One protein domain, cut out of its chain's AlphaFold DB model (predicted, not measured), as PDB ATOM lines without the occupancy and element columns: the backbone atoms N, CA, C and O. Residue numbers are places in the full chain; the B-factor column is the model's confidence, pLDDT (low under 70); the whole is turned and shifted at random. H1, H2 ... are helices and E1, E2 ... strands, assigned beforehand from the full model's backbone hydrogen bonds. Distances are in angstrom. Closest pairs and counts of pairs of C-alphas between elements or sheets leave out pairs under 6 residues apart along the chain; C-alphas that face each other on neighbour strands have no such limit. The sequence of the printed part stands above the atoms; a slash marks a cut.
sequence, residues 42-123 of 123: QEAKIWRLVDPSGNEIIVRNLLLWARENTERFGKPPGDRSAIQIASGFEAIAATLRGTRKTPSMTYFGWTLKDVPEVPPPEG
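What this domain is: This is residues 42 to 123 of the 123 residues of an uncharacterized protein of Oscillibacter sp (UniProt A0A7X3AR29). A small two-stranded hairpin, E1 and E2, lies beside one long helix, H3, on whose residues 79 to 86 two short helices, H1 and H2, pack. After H3 a long stretch with no named element, residues 97 to 123, folds back to the hairpin, where residues 111 to 112 pair with E1, and then runs on as a tail to Gly 123. The printed part has 82 residues, with two named strands and three named helices in the order E1, E2, H1, H2, H3; the sheet, E1 - E2, is antiparallel, and the class is mixed, with 37 residues, under half, in named elements. It is compact, with a radius of gyration of the C-alphas of 12.7 A, and spans 40 by 28 by 23 A.

Where its parts are: E1, residues 47 to 50, begins at C-alpha 47 (-27.875, 42.555, 21.860) and is 9.6 A long; E2, residues 56 to 59, is 9.8 A long. H1, residues 62 to 68, measures 10.0 A and H2, residues 70 to 73, 5.5 A. H3, residues 79 to 96, is 25.5 A long and ends at C-alpha 96 (-31.529, 45.645, 33.272).

How they stand to each other: E1 and E2 form an antiparallel hairpin at 153 degrees, with N 47 and O 59 2.8 A apart, within hydrogen-bond range. Residues 49 to 50 of E1 also pair with residues 111 to 112, antiparallel. E1 and H3 are only just apart, their closest C-alphas 8.4 A from each other. H3 touches H1 with residues 79 to 86 alone; the closest C-alphas are those of Arg 67 and Ala 82, 4.6 A apart. H1 and H3 run opposite ways at 38 degrees, only just a steep tilt. H3 touches H2 with residues 81 to 85 alone, closest at the C-alphas of Thr 70 and Ser 81, 6.5 A. In H1 and H3 every O i to N i+4 pair is within hydrogen-bond range; H2 is too short for one.

The domain as a whole: The C-alphas farthest apart, of Gly 74 and Gly 123, are 41.7 A apart. The printed part has no cut, and the four links between elements are tight. Mean pLDDT of the printed part is 75.5; residues 42 to 44, 99 to 105 and 118 to 123 are under 70.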
ATOM      1  N   GLN A  42     -20.321  51.582  13.787       47.56
ATOM      2  CA  GLN A  42     -19.339  51.347  14.848       47.56
ATOM      3  C   GLN A  42     -19.961  51.549  16.247       47.56
ATOM      4  O   GLN A  42     -19.416  51.084  17.231       47.56
ATOM      5  N   GLU A  43     -21.149  52.161  16.331       50.97
ATOM      6  CA  GLU A  43     -21.952  52.315  17.554       50.97
ATOM      7  C   GLU A  43     -23.105  51.296  17.690       50.97
ATOM      8  O   GLU A  43     -23.939  51.395  18.598       50.97
ATOM      9  N   ALA A  44     -23.215  50.320  16.780       60.69
ATOM     10  CA  ALA A  44     -24.299  49.343  16.806       60.69
ATOM     11  C   ALA A  44     -24.163  48.430  18.031       60.69
ATOM     12  O   ALA A  44     -23.266  47.591  18.114       60.69
ATOM     13  N   LYS A  45     -25.076  48.603  18.989       71.31
ATOM     14  CA  LYS A  45     -25.092  47.835  20.235       71.31
ATOM     15  C   LYS A  45     -25.220  46.337  19.959       71.31
ATOM     16  O   LYS A  45     -26.054  45.922  19.157       71.31
ATOM     17  N   ILE A  46     -24.456  45.528  20.682       79.81
ATOM     18  CA  ILE A  46     -24.574  44.072  20.665       79.81
ATOM     19  C   ILE A  46     -25.682  43.674  21.639       79.81
ATOM     20  O   ILE A  46     -25.593  43.903  22.843       79.81
ATOM     21  N   TRP A  47     -26.732  43.059  21.112       84.44
ATOM     22  CA  TRP A  47     -27.875  42.555  21.860       84.44
ATOM     23  C   TRP A  47     -27.770  41.045  21.999       84.44
ATOM     24  O   TRP A  47     -27.625  40.335  21.010       84.44
ATOM     25  N   ARG A  48     -27.889  40.541  23.224       83.81
ATOM     26  CA  ARG A  48     -27.951  39.104  23.504       83.81
ATOM     27  C   ARG A  48     -29.380  38.761  23.885       83.81
ATOM     28  O   ARG A  48     -29.776  38.913  25.040       83.81
ATOM     29  N   LEU A  49     -30.172  38.395  22.886       84.38
ATOM     30  CA  LEU A  49     -31.563  38.004  23.066       84.38
ATOM     31  C   LEU A  49     -31.616  36.561  23.564       84.38
ATOM     32  O   LEU A  49     -30.813  35.733  23.148       84.38
ATOM     33  N   VAL A  50     -32.576  36.256  24.424       80.38
ATOM     34  CA  VAL A  50     -32.895  34.888  24.828       80.38
ATOM     35  C   VAL A  50     -34.328  34.613  24.406       80.38
ATOM     36  O   VAL A  50     -35.240  35.367  24.749       80.38
ATOM     37  N   ASP A  51     -34.527  33.570  23.616       79.44
ATOM     38  CA  ASP A  51     -35.855  33.148  23.188       79.44
ATOM     39  C   ASP A  51     -36.641  32.524  24.365       79.44
ATOM     40  O   ASP A  51     -36.037  32.088  25.348       79.44
ATOM     41  N   PRO A  52     -37.982  32.443  24.297       75.31
ATOM     42  CA  PRO A  52     -38.796  31.789  25.328       75.31
ATOM     43  C   PRO A  52     -38.412  30.331  25.622       75.31
ATOM     44  O   PRO A  52     -38.713  29.831  26.705       75.31
ATOM     45  N   SER A  53     -37.748  29.653  24.687       72.88
ATOM     46  CA  SER A  53     -37.223  28.293  24.843       72.88
ATOM     47  C   SER A  53     -35.845  28.249  25.521       72.88
ATOM     48  O   SER A  53     -35.366  27.167  25.854       72.88
ATOM     49  N   GLY A  54     -35.212  29.402  25.746       72.12
ATOM     50  CA  GLY A  54     -33.909  29.535  26.396       72.12
ATOM     51  C   GLY A  54     -32.704  29.581  25.451       72.12
ATOM     52  O   GLY A  54     -31.575  29.520  25.932       72.12
ATOM     53  N   ASN A  55     -32.902  29.692  24.136       75.69
ATOM     54  CA  ASN A  55     -31.819  29.831  23.165       75.69
ATOM     55  C   ASN A  55     -31.308  31.266  23.114       75.69
ATOM     56  O   ASN A  55     -32.080  32.223  23.057       75.69
ATOM     57  N   GLU A  56     -29.992  31.401  23.057       78.75
ATOM     58  CA  GLU A  56     -29.315  32.686  22.994       78.75
ATOM     59  C   GLU A  56     -29.050  33.095  21.546       78.75
ATOM     60  O   GLU A  56     -28.542  32.313  20.741       78.75
ATOM     61  N   ILE A  57     -29.385  34.338  21.214       78.88
ATOM     62  CA  ILE A  57     -29.240  34.909  19.879       78.88
ATOM     63  C   ILE A  57     -28.506  36.239  20.012       78.88
ATOM     64  O   ILE A  57     -28.963  37.162  20.687       78.88
ATOM     65  N   ILE A  58     -27.357  36.340  19.348       78.12
ATOM     66  CA  ILE A  58     -26.536  37.551  19.340       78.12
ATOM     67  C   ILE A  58     -26.909  38.385  18.116       78.12
ATOM     68  O   ILE A  58     -26.820  37.924  16.980       78.12
ATOM     69  N   VAL A  59     -27.319  39.627  18.351       79.50
ATOM     70  CA  VAL A  59     -27.836  40.542  17.336       79.50
ATOM     71  C   VAL A  59     -27.093  41.869  17.422       79.50
ATOM     72  O   VAL A  59     -27.166  42.557  18.431       79.50
ATOM     73  N   ARG A  60     -26.416  42.282  16.345       73.31
ATOM     74  CA  ARG A  60     -25.768  43.609  16.279       73.31
ATOM     75  C   ARG A  60     -26.715  44.740  15.864       73.31
ATOM     76  O   ARG A  60     -26.503  45.894  16.196       73.31
ATOM     77  N   ASN A  61     -27.755  44.421  15.093       77.81
ATOM     78  CA  ASN A  61     -28.733  45.392  14.613       77.81
ATOM     79  C   ASN A  61     -30.130  44.877  14.944       77.81
ATOM     80  O   ASN A  61     -30.740  44.136  14.175       77.81
ATOM     81  N   LEU A  62     -30.604  45.254  16.132       82.00
ATOM     82  CA  LEU A  62     -31.887  44.810  16.664       82.00
ATOM     83  C   LEU A  62     -33.057  45.191  15.755       82.00
ATOM     84  O   LEU A  62     -33.982  44.401  15.600       82.00
ATOM     85  N   LEU A  63     -33.016  46.377  15.143       82.69
ATOM     86  CA  LEU A  63     -34.090  46.858  14.277       82.69
ATOM     87  C   LEU A  63     -34.174  46.043  12.982       82.69
ATOM     88  O   LEU A  63     -35.264  45.635  12.585       82.69
ATOM     89  N   LEU A  64     -33.026  45.782  12.348       79.94
ATOM     90  CA  LEU A  64     -32.957  44.942  11.152       79.94
ATOM     91  C   LEU A  64     -33.425  43.519  11.467       79.94
ATOM     92  O   LEU A  64     -34.332  43.016  10.810       79.94
ATOM     93  N   TRP A  65     -32.894  42.926  12.540       83.25
ATOM     94  CA  TRP A  65     -33.306  41.600  12.991       83.25
ATOM     95  C   TRP A  65     -34.810  41.542  13.269       83.25
ATOM     96  O   TRP A  65     -35.486  40.622  12.823       83.25
ATOM     97  N   ALA A  66     -35.362  42.550  13.948       84.69
ATOM     98  CA  ALA A  66     -36.785  42.620  14.241       84.69
ATOM     99  C   ALA A  66     -37.643  42.693  12.973       84.69
ATOM    100  O   ALA A  66     -38.724  42.113  12.955       84.69
ATOM    101  N   ARG A  67     -37.168  43.370  11.919       81.50
ATOM    102  CA  ARG A  67     -37.852  43.455  10.620       81.50
ATOM    103  C   ARG A  67     -37.925  42.101   9.918       81.50
ATOM    104  O   ARG A  67     -38.961  41.783   9.348       81.50
ATOM    105  N   GLU A  68     -36.856  41.319   9.993       79.94
ATOM    106  CA  GLU A  68     -36.783  39.973   9.408       79.94
ATOM    107  C   GLU A  68     -37.468  38.908  10.276       79.94
ATOM    108  O   GLU A  68     -37.751  37.813   9.810       79.94
ATOM    109  N   ASN A  69     -37.757  39.222  11.544       78.69
ATOM    110  CA  ASN A  69     -38.310  38.280  12.516       78.69
ATOM    111  C   ASN A  69     -39.677  38.720  13.074       78.69
ATOM    112  O   ASN A  69     -40.088  38.227  14.125       78.69
ATOM    113  N   THR A  70     -40.414  39.613  12.398       79.38
ATOM    114  CA  THR A  70     -41.729  40.100  12.875       79.38
ATOM    115  C   THR A  70     -42.742  38.972  13.075       79.38
ATOM    116  O   THR A  70     -43.555  39.022  14.001       79.38
ATOM    117  N   GLU A  71     -42.658  37.929  12.247       75.69
ATOM    118  CA  GLU A  71     -43.484  36.721  12.328       75.69
ATOM    119  C   GLU A  71     -43.350  35.992  13.673       75.69
ATOM    120  O   GLU A  71     -44.345  35.507  14.209       75.69
ATOM    121  N   ARG A  72     -42.159  36.017  14.297       75.62
ATOM    122  CA  ARG A  72     -41.904  35.394  15.611       75.62
ATOM    123  C   ARG A  72     -42.698  36.048  16.739       75.62
ATOM    124  O   ARG A  72     -42.884  35.447  17.793       75.62
ATOM    125  N   PHE A  73     -43.161  37.274  16.512       77.38
ATOM    126  CA  PHE A  73     -43.960  38.062  17.447       77.38
ATOM    127  C   PHE A  73     -45.435  38.141  17.027       77.38
ATOM    128  O   PHE A  73     -46.193  38.908  17.619       77.38
ATOM    129  N   GLY A  74     -45.844  37.393  15.991       78.31
ATOM    130  CA  GLY A  74     -47.195  37.455  15.430       78.31
ATOM    131  C   GLY A  74     -47.545  38.836  14.865       78.31
ATOM    132  O   GLY A  74     -48.706  39.239  14.902       78.31
ATOM    133  N   LYS A  75     -46.544  39.603  14.408       77.44
ATOM    134  CA  LYS A  75     -46.720  40.965  13.889       77.44
ATOM    135  C   LYS A  75     -46.606  41.000  12.365       77.44
ATOM    136  O   LYS A  75     -45.797  40.260  11.805       77.44
ATOM    137  N   PRO A  76     -47.359  41.890  11.692       81.12
ATOM    138  CA  PRO A  76     -47.235  42.056  10.250       81.12
ATOM    139  C   PRO A  76     -45.826  42.554   9.890       81.12
ATOM    140  O   PRO A  76     -45.256  43.340  10.657       81.12
ATOM    141  N   PRO A  77     -45.267  42.138   8.742       78.25
ATOM    142  CA  PRO A  77     -43.985  42.650   8.277       78.25
ATOM    143  C   PRO A  77     -44.075  44.158   8.029       78.25
ATOM    144  O   PRO A  77     -45.080  44.668   7.531       78.25
ATOM    145  N   GLY A  78     -43.023  44.883   8.402       77.25
ATOM    146  CA  GLY A  78     -42.934  46.326   8.199       77.25
ATOM    147  C   GLY A  78     -42.197  47.059   9.313       77.25
ATOM    148  O   GLY A  78     -42.026  46.561  10.428       77.25
ATOM    149  N   ASP A  79     -41.783  48.285   9.008       79.94
ATOM    150  CA  ASP A  79     -40.943  49.109   9.879       79.94
ATOM    151  C   ASP A  79     -41.631  49.439  11.210       79.94
ATOM    152  O   ASP A  79     -40.997  49.415  12.260       79.94
ATOM    153  N   ARG A  80     -42.957  49.642  11.210       82.62
ATOM    154  CA  ARG A  80     -43.731  49.878  12.442       82.62
ATOM    155  C   ARG A  80     -43.624  48.706  13.423       82.62
ATOM    156  O   ARG A  80     -43.439  48.921  14.620       82.62
ATOM    157  N   SER A  81     -43.734  47.476  12.925       81.56
ATOM    158  CA  SER A  81     -43.607  46.269  13.746       81.56
ATOM    159  C   SER A  81     -42.178  46.092  14.246       81.56
ATOM    160  O   SER A  81     -41.984  45.811  15.427       81.56
ATOM    161  N   ALA A  82     -41.188  46.326  13.380       82.75
ATOM    162  CA  ALA A  82     -39.775  46.261  13.738       82.75
ATOM    163  C   ALA A  82     -39.419  47.256  14.858       82.75
ATOM    164  O   ALA A  82     -38.803  46.870  15.850       82.75
ATOM    165  N   ILE A  83     -39.884  48.508  14.753       84.94
ATOM    166  CA  ILE A  83     -39.705  49.543  15.784       84.94
ATOM    167  C   ILE A  83     -40.355  49.113  17.102       84.94
ATOM    168  O   ILE A  83     -39.761  49.275  18.165       84.94
ATOM    169  N   GLN A  84     -41.560  48.536  17.059       84.44
ATOM    170  CA  GLN A  84     -42.255  48.100  18.271       84.44
ATOM    171  C   GLN A  84     -41.537  46.942  18.976       84.44
ATOM    172  O   GLN A  84     -41.483  46.914  20.206       84.44
ATOM    173  N   ILE A  85     -40.994  45.995  18.210       85.12
ATOM    174  CA  ILE A  85     -40.196  44.884  18.742       85.12
ATOM    175  C   ILE A  85     -38.900  45.429  19.347       85.12
ATOM    176  O   ILE A  85     -38.600  45.134  20.503       85.12
ATOM    177  N   ALA A  86     -38.175  46.280  18.611       85.81
ATOM    178  CA  ALA A  86     -36.942  46.893  19.088       85.81
ATOM    179  C   ALA A  86     -37.172  47.676  20.391       85.81
ATOM    180  O   ALA A  86     -36.496  47.427  21.386       85.81
ATOM    181  N   SER A  87     -38.207  48.520  20.430       84.44
ATOM    182  CA  SER A  87     -38.604  49.278  21.622       84.44
ATOM    183  C   SER A  87     -38.945  48.374  22.817       84.44
ATOM    184  O   SER A  87     -38.601  48.687  23.958       84.44
ATOM    185  N   GLY A  88     -39.565  47.213  22.572       84.81
ATOM    186  CA  GLY A  88     -39.830  46.205  23.601       84.81
ATOM    187  C   GLY A  88     -38.550  45.688  24.263       84.81
ATOM    188  O   GLY A  88     -38.460  45.645  25.491       84.81
ATOM    189  N   PHE A  89     -37.534  45.365  23.465       85.38
ATOM    190  CA  PHE A  89     -36.224  44.953  23.971       85.38
ATOM    191  C   PHE A  89     -35.446  46.107  24.611       85.38
ATOM    192  O   PHE A  89     -34.814  45.908  25.647       85.38
ATOM    193  N   GLU A  90     -35.540  47.331  24.090       83.56
ATOM    194  CA  GLU A  90     -34.956  48.509  24.740       83.56
ATOM    195  C   GLU A  90     -35.537  48.745  26.140       83.56
ATOM    196  O   GLU A  90     -34.802  49.102  27.063       83.56
ATOM    197  N   ALA A  91     -36.833  48.482  26.334       80.81
ATOM    198  CA  ALA A  91     -37.477  48.562  27.641       80.81
ATOM    199  C   ALA A  91     -36.983  47.475  28.620       80.81
ATOM    200  O   ALA A  91     -36.879  47.738  29.826       80.81
ATOM    201  N   ILE A  92     -36.640  46.280  28.121       83.12
ATOM    202  CA  ILE A  92     -35.968  45.236  28.915       83.12
ATOM    203  C   ILE A  92     -34.546  45.688  29.259       83.12
ATOM    204  O   ILE A  92     -34.152  45.635  30.419       83.12
ATOM    205  N   ALA A  93     -33.797  46.234  28.301       83.00
ATOM    206  CA  ALA A  93     -32.455  46.755  28.546       83.00
ATOM    207  C   ALA A  93     -32.448  47.908  29.562       83.00
ATOM    208  O   ALA A  93     -31.572  47.969  30.418       83.00
ATOM    209  N   ALA A  94     -33.432  48.810  29.510       77.62
ATOM    210  CA  ALA A  94     -33.613  49.869  30.507       77.62
ATOM    211  C   ALA A  94     -33.942  49.300  31.897       77.62
ATOM    212  O   ALA A  94     -33.477  49.817  32.909       77.62
ATOM    213  N   THR A  95     -34.699  48.200  31.944       77.88
ATOM    214  CA  THR A  95     -34.940  47.454  33.184       77.88
ATOM    215  C   THR A  95     -33.640  46.854  33.727       77.88
ATOM    216  O   THR A  95     -33.354  47.027  34.907       77.88
ATOM    217  N   LEU A  96     -32.824  46.215  32.880       77.06
ATOM    218  CA  LEU A  96     -31.529  45.645  33.272       77.06
ATOM    219  C   LEU A  96     -30.522  46.715  33.723       77.06
ATOM    220  O   LEU A  96     -29.758  46.481  34.651       77.06
ATOM    221  N   ARG A  97     -30.564  47.912  33.125       78.12
ATOM    222  CA  ARG A  97     -29.786  49.080  33.574       78.12
ATOM    223  C   ARG A  97     -30.295  49.693  34.884       78.12
ATOM    224  O   ARG A  97     -29.690  50.639  35.374       78.12
ATOM    225  N   GLY A  98     -31.419  49.219  35.426       74.25
ATOM    226  CA  GLY A  98     -32.026  49.761  36.643       74.25
ATOM    227  C   GLY A  98     -32.666  51.144  36.471       74.25
ATOM    228  O   GLY A  98     -33.037  51.770  37.458       74.25
ATOM    229  N   THR A  99     -32.831  51.640  35.238       65.69
ATOM    230  CA  THR A  99     -33.353  52.996  34.977       65.69
ATOM    231  C   THR A  99     -34.879  53.062  34.904       65.69
ATOM    232  O   THR A  99     -35.449  54.140  34.732       65.69
ATOM    233  N   ARG A 100     -35.574  51.922  35.032       57.06
ATOM    234  CA  ARG A 100     -37.034  51.831  34.903       57.06
ATOM    235  C   ARG A 100     -37.716  51.533  36.242       57.06
ATOM    236  O   ARG A 100     -37.363  50.573  36.911       57.06
ATOM    237  N   LYS A 101     -38.766  52.303  36.572       56.31
ATOM    238  CA  LYS A 101     -39.606  52.103  37.776       56.31
ATOM    239  C   LYS A 101     -40.403  50.789  37.775       56.31
ATOM    240  O   LYS A 101     -40.605  50.216  38.838       56.31
ATOM    241  N   THR A 102     -40.846  50.319  36.605       60.00
ATOM    242  CA  THR A 102     -41.580  49.049  36.464       60.00
ATOM    243  C   THR A 102     -40.747  48.076  35.638       60.00
ATOM    244  O   THR A 102     -40.574  48.313  34.436       60.00
ATOM    245  N   PRO A 103     -40.219  46.998  36.237       58.00
ATOM    246  CA  PRO A 103     -39.366  46.069  35.523       58.00
ATOM    247  C   PRO A 103     -40.174  45.295  34.481       58.00
ATOM    248  O   PRO A 103     -41.171  44.652  34.800       58.00
ATOM    249  N   SER A 104     -39.732  45.341  33.226       62.69
ATOM    250  CA  SER A 104     -40.224  44.442  32.181       62.69
ATOM    251  C   SER A 104     -39.104  43.488  31.844       62.69
ATOM    252  O   SER A 104     -38.124  43.882  31.222       62.69
ATOM    253  N   MET A 105     -39.231  42.249  32.301       68.88
ATOM    254  CA  MET A 105     -38.174  41.249  32.138       68.88
ATOM    255  C   MET A 105     -38.341  40.420  30.863       68.88
ATOM    256  O   MET A 105     -37.399  39.753  30.455       68.88
ATOM    257  N   THR A 106     -39.520  40.464  30.231       77.06
ATOM    258  CA  THR A 106     -39.861  39.644  29.061       77.06
ATOM    259  C   THR A 106     -40.687  40.429  28.041       77.06
ATOM    260  O   THR A 106     -41.559  41.204  28.432       77.06
ATOM    261  N   TYR A 107     -40.497  40.163  26.751       78.50
ATOM    262  CA  TYR A 107     -41.303  40.658  25.635       78.50
ATOM    263  C   TYR A 107     -41.722  39.463  24.776       78.50
ATOM    264  O   TYR A 107     -40.873  38.812  24.182       78.50
ATOM    265  N   PHE A 108     -43.013  39.110  24.750       76.50
ATOM    266  CA  PHE A 108     -43.504  37.892  24.070       76.50
ATOM    267  C   PHE A 108     -42.762  36.601  24.489       76.50
ATOM    268  O   PHE A 108     -42.548  35.699  23.688       76.50
ATOM    269  N   GLY A 109     -42.331  36.522  25.752       75.50
ATOM    270  CA  GLY A 109     -41.534  35.403  26.270       75.50
ATOM    271  C   GLY A 109     -40.031  35.493  25.978       75.50
ATOM    272  O   GLY A 109     -39.268  34.756  26.586       75.50
ATOM    273  N   TRP A 110     -39.599  36.438  25.144       83.00
ATOM    274  CA  TRP A 110     -38.189  36.736  24.913       83.00
ATOM    275  C   TRP A 110     -37.617  37.602  26.026       83.00
ATOM    276  O   TRP A 110     -38.304  38.486  26.542       83.00
ATOM    277  N   THR A 111     -36.353  37.405  26.369       82.75
ATOM    278  CA  THR A 111     -35.630  38.218  27.352       82.75
ATOM    279  C   THR A 111     -34.294  38.683  26.788       82.75
ATOM    280  O   THR A 111     -33.934  38.382  25.651       82.75
ATOM    281  N   LEU A 112     -33.574  39.482  27.571       83.69
ATOM    282  CA  LEU A 112     -32.177  39.801  27.307       83.69
ATOM    283  C   LEU A 112     -31.320  39.061  28.324       83.69
ATOM    284  O   LEU A 112     -31.663  39.048  29.508       83.69
ATOM    285  N   LYS A 113     -30.215  38.473  27.863       79.06
ATOM    286  CA  LYS A 113     -29.235  37.847  28.753       79.06
ATOM    287  C   LYS A 113     -28.482  38.901  29.555       79.06
ATOM    288  O   LYS A 113     -28.351  38.773  30.765       79.06
ATOM    289  N   ASP A 114     -28.064  39.962  28.871       77.69
ATOM    290  CA  ASP A 114     -27.259  41.044  29.423       77.69
ATOM    291  C   ASP A 114     -27.722  42.403  28.887       77.69
ATOM    292  O   ASP A 114     -28.489  42.499  27.920       77.69
ATOM    293  N   VAL A 115     -27.243  43.476  29.523       79.31
ATOM    294  CA  VAL A 115     -27.403  44.836  29.002       79.31
ATOM    295  C   VAL A 115     -26.717  44.909  27.632       79.31
ATOM    296  O   VAL A 115     -25.598  44.423  27.498       79.31
ATOM    297  N   PRO A 116     -27.353  45.514  26.613       79.50
ATOM    298  CA  PRO A 116     -26.732  45.676  25.308       79.50
ATOM    299  C   PRO A 116     -25.471  46.536  25.422       79.50
ATOM    300  O   PRO A 116     -25.532  47.669  25.912       79.50
ATOM    301  N   GLU A 117     -24.348  45.997  24.965       70.56
ATOM    302  CA  GLU A 117     -23.043  46.651  25.024       70.56
ATOM    303  C   GLU A 117     -22.801  47.470  23.762       70.56
ATOM    304  O   GLU A 117     -23.137  47.041  22.658       70.56
ATOM    305  N   VAL A 118     -22.213  48.654  23.920       67.38
ATOM    306  CA  VAL A 118     -21.645  49.394  22.790       67.38
ATOM    307  C   VAL A 118     -20.271  48.774  22.522       67.38
ATOM    308  O   VAL A 118     -19.507  48.624  23.479       67.38
ATOM    309  N   PRO A 119     -19.952  48.361  21.284       61.34
ATOM    310  CA  PRO A 119     -18.603  47.898  20.977       61.34
ATOM    311  C   PRO A 119     -17.594  49.022  21.293       61.34
ATOM    312  O   PRO A 119     -17.924  50.199  21.129       61.34
ATOM    313  N   PRO A 120     -16.394  48.694  21.804       56.91
ATOM    314  CA  PRO A 120     -15.386  49.706  22.105       56.91
ATOM    315  C   PRO A 120     -15.052  50.501  20.833       56.91
ATOM    316  O   PRO A 120     -15.045  49.912  19.748       56.91
ATOM    317  N   PRO A 121     -14.783  51.817  20.930       55.47
ATOM    318  CA  PRO A 121     -14.298  52.568  19.783       55.47
ATOM    319  C   PRO A 121     -12.980  51.930  19.335       55.47
ATOM    320  O   PRO A 121     -12.035  51.868  20.121       55.47
ATOM    321  N   GLU A 122     -12.938  51.395  18.113       56.53
ATOM    322  CA  GLU A 122     -11.675  51.023  17.473       56.53
ATOM    323  C   GLU A 122     -10.784  52.275  17.465       56.53
ATOM    324  O   GLU A 122     -11.164  53.300  16.893       56.53
ATOM    325  N   GLY A 123      -9.696  52.217  18.237       44.56
ATOM    326  CA  GLY A 123      -8.717  53.294  18.392       44.56
ATOM    327  C   GLY A 123      -7.669  53.298  17.297       44.56
ATOM    328  O   GLY A 123      -7.481  52.244  16.651       44.56
TER     329      GLY A 123